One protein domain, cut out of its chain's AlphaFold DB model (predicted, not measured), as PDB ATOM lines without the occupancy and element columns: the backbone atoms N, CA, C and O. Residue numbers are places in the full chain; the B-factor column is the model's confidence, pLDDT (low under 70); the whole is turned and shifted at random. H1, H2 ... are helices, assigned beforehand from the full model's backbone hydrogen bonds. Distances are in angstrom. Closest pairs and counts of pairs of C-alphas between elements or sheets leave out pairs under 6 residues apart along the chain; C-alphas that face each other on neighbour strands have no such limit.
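What this domain is: This is residues 16 to 87 of the 102 residues of an uncharacterized protein of Acinetobacter johnsonii (UniProt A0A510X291). Little regular structure is formed here: mostly loops make a long, loose rod, with helix H2 along one end, residues 57 to 63 folding back alongside it, short helix H1 set apart, and residues 80 to 87 sticking out as a tail at the other end. The printed part has 72 residues, with H1 then H2 and no named strand. Its class is all helix, with 19 of the 72 residues in named elements. It is only just loose, close to extended, with a radius of gyration of the C-alphas of 16.7 A and spans of 59 by 24 by 18 A.

How they stand to each other: Start with H1, residues 19 to 24, and go on through a long link of 14 residues to H2, residues 39 to 51. The two helices are apart. In both, every O i to N i+4 pair is within hydrogen-bond range.

Where its parts are: Find C-alpha 19 at (47.877, 152.641, 101.068), where H1 begins. H2 runs 18.3 A from C-alpha 39 to C-alpha 51 at (30.356, 182.703, 111.758).

The domain as a whole: The C-alphas of Asn 54 and Lys 86 are the two farthest apart, 59.4 A. Residues 52 to 87 hold no named element; the printed part has no cut. Mean pLDDT of the printed part is 70.0, and residues 27 to 37 and 73 to 87 are among those under 70.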
ATOM      1  N   HIS A  16      49.560 147.895 100.607       68.69
ATOM      2  CA  HIS A  16      48.145 147.553 100.548       68.69
ATOM      3  C   HIS A  16      47.536 148.339  99.375       68.69
ATOM      4  O   HIS A  16      47.864 149.515  99.225       68.69
ATOM      5  N   PRO A  17      46.608 147.779  98.583       69.69
ATOM      6  CA  PRO A  17      45.938 148.524  97.509       69.69
ATOM      7  C   PRO A  17      45.302 149.860  97.947       69.69
ATOM      8  O   PRO A  17      45.052 150.732  97.128       69.69
ATOM      9  N   ASN A  18      45.102 150.041  99.257       69.31
ATOM     10  CA  ASN A  18      44.484 151.216  99.869       69.31
ATOM     11  C   ASN A  18      45.520 152.109 100.573       69.31
ATOM     12  O   ASN A  18      45.140 153.028 101.288       69.31
ATOM     13  N   ASP A  19      46.822 151.859 100.411       74.56
ATOM     14  CA  ASP A  19      47.877 152.641 101.068       74.56
ATOM     15  C   ASP A  19      47.817 154.124 100.657       74.56
ATOM     16  O   ASP A  19      47.964 155.020 101.483       74.56
ATOM     17  N   TYR A  20      47.483 154.391  99.389       74.06
ATOM     18  CA  TYR A  20      47.179 155.738  98.899       74.06
ATOM     19  C   TYR A  20      45.992 156.379  99.636       74.06
ATOM     20  O   TYR A  20      46.047 157.546 100.023       74.06
ATOM     21  N   PHE A  21      44.937 155.602  99.886       73.31
ATOM     22  CA  PHE A  21      43.743 156.082 100.570       73.31
ATOM     23  C   PHE A  21      44.038 156.483 102.020       73.31
ATOM     24  O   PHE A  21      43.628 157.559 102.447       73.31
ATOM     25  N   TYR A  22      44.812 155.683 102.759       72.94
ATOM     26  CA  TYR A  22      45.202 156.026 104.133       72.94
ATOM     27  C   TYR A  22      46.101 157.260 104.213       72.94
ATOM     28  O   TYR A  22      46.025 158.002 105.188       72.94
ATOM     29  N   LYS A  23      46.923 157.511 103.185       77.44
ATOM     30  CA  LYS A  23      47.714 158.749 103.093       77.44
ATOM     31  C   LYS A  23      46.824 159.973 102.891       77.44
ATOM     32  O   LYS A  23      47.085 161.012 103.488       77.44
ATOM     33  N   ARG A  24      45.772 159.851 102.074       76.25
ATOM     34  CA  ARG A  24      44.829 160.946 101.795       76.25
ATOM     35  C   ARG A  24      43.838 161.183 102.940       76.25
ATOM     36  O   ARG A  24      43.525 162.329 103.244       76.25
ATOM     37  N   PHE A  25      43.375 160.118 103.593       74.44
ATOM     38  CA  PHE A  25      42.361 160.164 104.647       74.44
ATOM     39  C   PHE A  25      42.794 159.370 105.894       74.44
ATOM     40  O   PHE A  25      42.193 158.343 106.224       74.44
ATOM     41  N   PRO A  26      43.811 159.844 106.640       72.62
ATOM     42  CA  PRO A  26      44.377 159.110 107.780       72.62
ATOM     43  C   PRO A  26      43.379 158.916 108.931       72.62
ATOM     44  O   PRO A  26      43.500 157.985 109.725       72.62
ATOM     45  N   ASN A  27      42.364 159.778 109.006       69.44
ATOM     46  CA  ASN A  27      41.372 159.776 110.078       69.44
ATOM     47  C   ASN A  27      40.159 158.879 109.777       69.44
ATOM     48  O   ASN A  27      39.293 158.697 110.639       69.44
ATOM     49  N   VAL A  28      40.076 158.296 108.575       69.88
ATOM     50  CA  VAL A  28      38.994 157.380 108.197       69.88
ATOM     51  C   VAL A  28      39.303 155.990 108.750       69.88
ATOM     52  O   VAL A  28      40.042 155.203 108.171       69.88
ATOM     53  N   LYS A  29      38.705 155.673 109.904       61.69
ATOM     54  CA  LYS A  29      38.885 154.383 110.598       61.69
ATOM     55  C   LYS A  29      38.070 153.223 110.002       61.69
ATOM     56  O   LYS A  29      38.168 152.099 110.489       61.69
ATOM     57  N   SER A  30      37.247 153.459 108.977       61.69
ATOM     58  CA  SER A  30      36.370 152.439 108.387       61.69
ATOM     59  C   SER A  30      36.933 151.897 107.074       61.69
ATOM     60  O   SER A  30      36.547 152.338 105.996       61.69
ATOM     61  N   VAL A  31      37.814 150.903 107.170       55.78
ATOM     62  CA  VAL A  31      38.360 150.177 106.007       55.78
ATOM     63  C   VAL A  31      37.276 149.391 105.259       55.78
ATOM     64  O   VAL A  31      37.305 149.273 104.039       55.78
ATOM     65  N   TYR A  32      36.310 148.843 106.002       55.41
ATOM     66  CA  TYR A  32      35.391 147.799 105.535       55.41
ATOM     67  C   TYR A  32      33.918 148.199 105.634       55.41
ATOM     68  O   TYR A  32      33.088 147.366 105.976       55.41
ATOM     69  N   HIS A  33      33.584 149.436 105.266       53.22
ATOM     70  CA  HIS A  33      32.239 150.021 105.344       53.22
ATOM     71  C   HIS A  33      31.833 150.495 106.740       53.22
ATOM     72  O   HIS A  33      31.631 149.716 107.664       53.22
ATOM     73  N   LYS A  34      31.555 151.794 106.832       51.50
ATOM     74  CA  LYS A  34      30.209 152.278 107.152       51.50
ATOM     75  C   LYS A  34      30.001 153.558 106.346       51.50
ATOM     76  O   LYS A  34      30.851 154.442 106.361       51.50
ATOM     77  N   LYS A  35      28.882 153.633 105.625       54.06
ATOM     78  CA  LYS A  35      28.427 154.801 104.860       54.06
ATOM     79  C   LYS A  35      27.968 155.882 105.849       54.06
ATOM     80  O   LYS A  35      26.783 156.164 105.962       54.06
ATOM     81  N   PHE A  36      28.877 156.404 106.666       54.66
ATOM     82  CA  PHE A  36      28.568 157.547 107.514       54.66
ATOM     83  C   PHE A  36      28.749 158.801 106.676       54.66
ATOM     84  O   PHE A  36      29.845 159.064 106.187       54.66
ATOM     85  N   SER A  37      27.663 159.548 106.492       62.38
ATOM     86  CA  SER A  37      27.728 160.855 105.851       62.38
ATOM     87  C   SER A  37      28.551 161.790 106.733       62.38
ATOM     88  O   SER A  37      28.107 162.244 107.782       62.38
ATOM     89  N   THR A  38      29.777 162.062 106.307       72.62
ATOM     90  CA  THR A  38      30.664 163.097 106.858       72.62
ATOM     91  C   THR A  38      30.239 164.499 106.409       72.62
ATOM     92  O   THR A  38      30.812 165.492 106.851       72.62
ATOM     93  N   HIS A  39      29.221 164.591 105.545       75.88
ATOM     94  CA  HIS A  39      28.715 165.835 104.977       75.88
ATOM     95  C   HIS A  39      28.171 166.783 106.046       75.88
ATOM     96  O   HIS A  39      28.419 167.980 105.980       75.88
ATOM     97  N   GLN A  40      27.451 166.262 107.046       77.50
ATOM     98  CA  GLN A  40      26.929 167.094 108.134       77.50
ATOM     99  C   GLN A  40      28.074 167.716 108.943       77.50
ATOM    100  O   GLN A  40      28.086 168.925 109.134       77.50
ATOM    101  N   GLU A  41      29.071 166.914 109.334       78.06
ATOM    102  CA  GLU A  41      30.259 167.390 110.064       78.06
ATOM    103  C   GLU A  41      31.041 168.437 109.249       78.06
ATOM    104  O   GLU A  41      31.388 169.494 109.777       78.06
ATOM    105  N   LYS A  42      31.253 168.196 107.945       78.81
ATOM    106  CA  LYS A  42      31.894 169.157 107.029       78.81
ATOM    107  C   LYS A  42      31.098 170.455 106.879       78.81
ATOM    108  O   LYS A  42      31.683 171.532 106.937       78.81
ATOM    109  N   SER A  43      29.785 170.360 106.679       81.12
ATOM    110  CA  SER A  43      28.911 171.523 106.495       81.12
ATOM    111  C   SER A  43      28.913 172.419 107.734       81.12
ATOM    112  O   SER A  43      29.163 173.618 107.626       81.12
ATOM    113  N   PHE A  44      28.750 171.823 108.923       81.50
ATOM    114  CA  PHE A  44      28.836 172.549 110.193       81.50
ATOM    115  C   PHE A  44      30.182 173.252 110.362       81.50
ATOM    116  O   PHE A  44      30.218 174.424 110.725       81.50
ATOM    117  N   TYR A  45      31.289 172.572 110.047       81.19
ATOM    118  CA  TYR A  45      32.612 173.191 110.103       81.19
ATOM    119  C   TYR A  45      32.716 174.430 109.202       81.19
ATOM    120  O   TYR A  45      33.149 175.483 109.667       81.19
ATOM    121  N   SER A  46      32.271 174.333 107.946       82.50
ATOM    122  CA  SER A  46      32.298 175.459 107.004       82.50
ATOM    123  C   SER A  46      31.471 176.650 107.492       82.50
ATOM    124  O   SER A  46      31.929 177.789 107.395       82.50
ATOM    125  N   ILE A  47      30.286 176.397 108.056       87.44
ATOM    126  CA  ILE A  47      29.425 177.441 108.635       87.44
ATOM    127  C   ILE A  47      30.142 178.129 109.798       87.44
ATOM    128  O   ILE A  47      30.255 179.355 109.820       87.44
ATOM    129  N   HIS A  48      30.701 177.351 110.722       85.56
ATOM    130  CA  HIS A  48      31.388 177.899 111.882       85.56
ATOM    131  C   HIS A  48      32.646 178.700 111.518       85.56
ATOM    132  O   HIS A  48      32.942 179.702 112.169       85.56
ATOM    133  N   CYS A  49      33.378 178.315 110.468       84.12
ATOM    134  CA  CYS A  49      34.505 179.108 109.967       84.12
ATOM    135  C   CYS A  49      34.086 180.506 109.492       84.12
ATOM    136  O   CYS A  49      34.877 181.442 109.600       84.12
ATOM    137  N   ILE A  50      32.868 180.649 108.964       89.25
ATOM    138  CA  ILE A  50      32.314 181.937 108.536       89.25
ATOM    139  C   ILE A  50      31.819 182.720 109.755       89.25
ATOM    140  O   ILE A  50      32.213 183.870 109.944       89.25
ATOM    141  N   GLU A  51      30.998 182.086 110.592       91.88
ATOM    142  CA  GLU A  51      30.356 182.703 111.758       91.88
ATOM    143  C   GLU A  51      31.379 183.245 112.766       91.88
ATOM    144  O   GLU A  51      31.277 184.384 113.227       91.88
ATOM    145  N   TYR A  52      32.421 182.464 113.058       88.81
ATOM    146  CA  TYR A  52      33.415 182.813 114.072       88.81
ATOM    147  C   TYR A  52      34.669 183.497 113.519       88.81
ATOM    148  O   TYR A  52      35.631 183.685 114.262       88.81
ATOM    149  N   LYS A  53      34.677 183.921 112.247       88.25
ATOM    150  CA  LYS A  53      35.863 184.503 111.587       88.25
ATOM    151  C   LYS A  53      36.466 185.705 112.330       88.25
ATOM    152  O   LYS A  53      37.677 185.899 112.297       88.25
ATOM    153  N   ASN A  54      35.628 186.497 112.997       93.88
ATOM    154  CA  ASN A  54      36.035 187.720 113.698       93.88
ATOM    155  C   ASN A  54      36.328 187.506 115.190       93.88
ATOM    156  O   ASN A  54      36.669 188.456 115.891       93.88
ATOM    157  N   TYR A  55      36.185 186.278 115.688       89.44
ATOM    158  CA  TYR A  55      36.399 185.958 117.091       89.44
ATOM    159  C   TYR A  55      37.722 185.198 117.267       89.44
ATOM    160  O   TYR A  55      38.081 184.384 116.416       89.44
ATOM    161  N   PRO A  56      38.443 185.374 118.389       88.12
ATOM    162  CA  PRO A  56      39.673 184.636 118.684       88.12
ATOM    163  C   PRO A  56      39.393 183.185 119.141       88.12
ATOM    164  O   PRO A  56      40.026 182.668 120.061       88.12
ATOM    165  N   LEU A  57      38.420 182.517 118.516       82.25
ATOM    166  CA  LEU A  57      37.977 181.159 118.827       82.25
ATOM    167  C   LEU A  57      38.679 180.148 117.913       82.25
ATOM    168  O   LEU A  57      38.610 180.230 116.689       82.25
ATOM    169  N   LYS A  58      39.339 179.148 118.509       77.75
ATOM    170  CA  LYS A  58      39.953 178.026 117.782       77.75
ATOM    171  C   LYS A  58      39.076 176.787 117.901       77.75
ATOM    172  O   LYS A  58      39.209 176.015 118.851       77.75
ATOM    173  N   LEU A  59      38.190 176.586 116.930       74.94
ATOM    174  CA  LEU A  59      37.354 175.391 116.868       74.94
ATOM    175  C   LEU A  59      38.201 174.170 116.488       74.94
ATOM    176  O   LEU A  59      38.867 174.151 115.453       74.94
ATOM    177  N   ARG A  60      38.184 173.139 117.337       65.25
ATOM    178  CA  ARG A  60      38.812 171.845 117.047       65.25
ATOM    179  C   ARG A  60      37.774 170.915 116.431       65.25
ATOM    180  O   ARG A  60      36.836 170.504 117.104       65.25
ATOM    181  N   VAL A  61      37.966 170.550 115.168       66.06
ATOM    182  CA  VAL A  61      37.162 169.507 114.516       66.06
ATOM    183  C   VAL A  61      37.631 168.149 115.023       66.06
ATOM    184  O   VAL A  61      38.827 167.865 114.981       66.06
ATOM    185  N   ALA A  62      36.704 167.287 115.444       65.50
ATOM    186  CA  ALA A  62      37.027 165.949 115.945       65.50
ATOM    187  C   ALA A  62      37.828 165.103 114.933       65.50
ATOM    188  O   ALA A  62      38.667 164.296 115.334       65.50
ATOM    189  N   ARG A  63      37.586 165.287 113.626       65.19
ATOM    190  CA  ARG A  63      38.244 164.535 112.540       65.19
ATOM    191  C   ARG A  63      39.057 165.392 111.560       65.19
ATOM    192  O   ARG A  63      39.707 164.839 110.671       65.19
ATOM    193  N   GLY A  64      39.097 166.712 111.757       65.38
ATOM    194  CA  GLY A  64      39.873 167.647 110.932       65.38
ATOM    195  C   GLY A  64      39.366 167.804 109.485       65.38
ATOM    196  O   GLY A  64      38.284 167.327 109.151       65.38
ATOM    197  N   PRO A  65      40.155 168.450 108.602       64.31
ATOM    198  CA  PRO A  65      39.812 168.642 107.187       64.31
ATOM    199  C   PRO A  65      39.872 167.347 106.358       64.31
ATOM    200  O   PRO A  65      39.330 167.292 105.259       64.31
ATOM    201  N   GLY A  66      40.500 166.288 106.880       70.12
ATOM    202  CA  GLY A  66      40.674 164.989 106.216       70.12
ATOM    203  C   GLY A  66      39.425 164.103 106.214       70.12
ATOM    204  O   GLY A  66      39.541 162.880 106.305       70.12
ATOM    205  N   LEU A  67      38.236 164.699 106.174       74.75
ATOM    206  CA  LEU A  67      36.974 163.984 106.016       74.75
ATOM    207  C   LEU A  67      36.747 163.702 104.528       74.75
ATOM    208  O   LEU A  67      36.850 164.607 103.703       74.75
ATOM    209  N   ALA A  68      36.398 162.464 104.189       72.00
ATOM    210  CA  ALA A  68      35.987 162.122 102.831       72.00
ATOM    211  C   ALA A  68      34.681 162.841 102.448       72.00
ATOM    212  O   ALA A  68      33.890 163.224 103.314       72.00
ATOM    213  N   GLU A  69      34.466 163.061 101.162       72.38
ATOM    214  CA  GLU A  69      33.248 163.577 100.546       72.38
ATOM    215  C   GLU A  69      32.462 162.457  99.857       72.38
ATOM    216  O   GLU A  69      32.987 161.380  99.593       72.38
ATOM    217  N   ALA A  70      31.185 162.705  99.555       68.38
ATOM    218  CA  ALA A  70      30.358 161.762  98.805       68.38
ATOM    219  C   ALA A  70      30.904 161.472  97.393       68.38
ATOM    220  O   ALA A  70      30.666 160.387  96.873       68.38
ATOM    221  N   TRP A  71      31.630 162.430  96.806       69.94
ATOM    222  CA  TRP A  71      32.290 162.309  95.503       69.94
ATOM    223  C   TRP A  71      33.708 161.728  95.576       69.94
ATOM    224  O   TRP A  71      34.323 161.517  94.536       69.94
ATOM    225  N   ASP A  72      34.252 161.489  96.774       74.25
ATOM    226  CA  ASP A  72      35.545 160.821  96.888       74.25
ATOM    227  C   ASP A  72      35.383 159.321  96.600       74.25
ATOM    228  O   ASP A  72      34.520 158.652  97.174       74.25
ATOM    229  N   ASP A  73      36.268 158.774  95.764       68.88
ATOM    230  CA  ASP A  73      36.347 157.335  95.499       68.88
ATOM    231  C   ASP A  73      36.871 156.593  96.737       68.88
ATOM    232  O   ASP A  73      38.071 156.362  96.932       68.88
ATOM    233  N   LEU A  74      35.941 156.246  97.624       69.94
ATOM    234  CA  LEU A  74      36.203 155.472  98.828       69.94
ATOM    235  C   LEU A  74      36.373 153.986  98.466       69.94
ATOM    236  O   LEU A  74      35.495 153.414  97.812       69.94
ATOM    237  N   PRO A  75      37.433 153.302  98.937       63.69
ATOM    238  CA  PRO A  75      37.577 151.871  98.720       63.69
ATOM    239  C   PRO A  75      36.477 151.119  99.482       63.69
ATOM    240  O   PRO A  75      36.531 150.956 100.701       63.69
ATOM    241  N   ALA A  76      35.470 150.638  98.758       62.97
ATOM    242  CA  ALA A  76      34.433 149.767  99.294       62.97
ATOM    243  C   ALA A  76      34.870 148.307  99.130       62.97
ATOM    244  O   ALA A  76      34.738 147.712  98.061       62.97
ATOM    245  N   TYR A  77      35.417 147.708 100.189       59.34
ATOM    246  CA  TYR A  77      35.779 146.293 100.155       59.34
ATOM    247  C   TYR A  77      34.592 145.429 100.573       59.34
ATOM    248  O   TYR A  77      34.428 145.103 101.752       59.34
ATOM    249  N   VAL A  78      33.741 145.055  99.615       54.97
ATOM    250  CA  VAL A  78      32.750 143.996  99.838       54.97
ATOM    251  C   VAL A  78      33.531 142.701  99.987       54.97
ATOM    252  O   VAL A  78      34.120 142.206  99.025       54.97
ATOM    253  N   TYR A  79      33.576 142.148 101.202       54.34
ATOM    254  CA  TYR A  79      34.045 140.780 101.377       54.34
ATOM    255  C   TYR A  79      33.299 139.907 100.360       54.34
ATOM    256  O   TYR A  79      32.074 139.805 100.425       54.34
ATOM    257  N   LYS A  80      34.029 139.211  99.472       53.59
ATOM    258  CA  LYS A  80      33.475 138.110  98.647       53.59
ATOM    259  C   LYS A  80      32.661 137.107  99.487       53.59
ATOM    260  O   LYS A  80      31.839 136.376  98.958       53.59
ATOM    261  N   VAL A  81      32.907 137.109 100.798       51.06
ATOM    262  CA  VAL A  81      32.421 136.209 101.842       51.06
ATOM    263  C   VAL A  81      31.062 136.605 102.428       51.06
ATOM    264  O   VAL A  81      30.577 135.911 103.320       51.06
ATOM    265  N   ALA A  82      30.390 137.665 101.962       53.03
ATOM    266  CA  ALA A  82      28.957 137.749 102.233       53.03
ATOM    267  C   ALA A  82      28.310 136.553 101.522       53.03
ATOM    268  O   ALA A  82      28.126 136.575 100.304       53.03
ATOM    269  N   LYS A  83      28.067 135.483 102.294       51.41
ATOM    270  CA  LYS A  83      27.463 134.201 101.923       51.41
ATOM    271  C   LYS A  83      26.049 134.433 101.385       51.41
ATOM    272  O   LYS A  83      25.064 134.026 101.988       51.41
ATOM    273  N   SER A  84      25.924 135.126 100.262       53.41
ATOM    274  CA  SER A  84      24.701 135.099  99.489       53.41
ATOM    275  C   SER A  84      24.517 133.657  99.035       53.41
ATOM    276  O   SER A  84      25.489 132.963  98.723       53.41
ATOM    277  N   TRP A  85      23.276 133.187  98.997       56.91
ATOM    278  CA  TRP A  85      22.963 131.832  98.545       56.91
ATOM    279  C   TRP A  85      23.583 131.516  97.163       56.91
ATOM    280  O   TRP A  85      23.935 130.372  96.884       56.91
ATOM    281  N   LYS A  86      23.810 132.546  96.329       54.31
ATOM    282  CA  LYS A  86      24.527 132.461  95.048       54.31
ATOM    283  C   LYS A  86      25.997 132.057  95.195       54.31
ATOM    284  O   LYS A  86      26.474 131.284  94.370       54.31
ATOM    285  N   HIS A  87      26.696 132.515  96.235       55.81
ATOM    286  CA  HIS A  87      28.103 132.169  96.482       55.81
ATOM    287  C   HIS A  87      28.286 130.712  96.937       55.81
ATOM    288  O   HIS A  87      29.333 130.123  96.707       55.81
TER     289      HIS A  87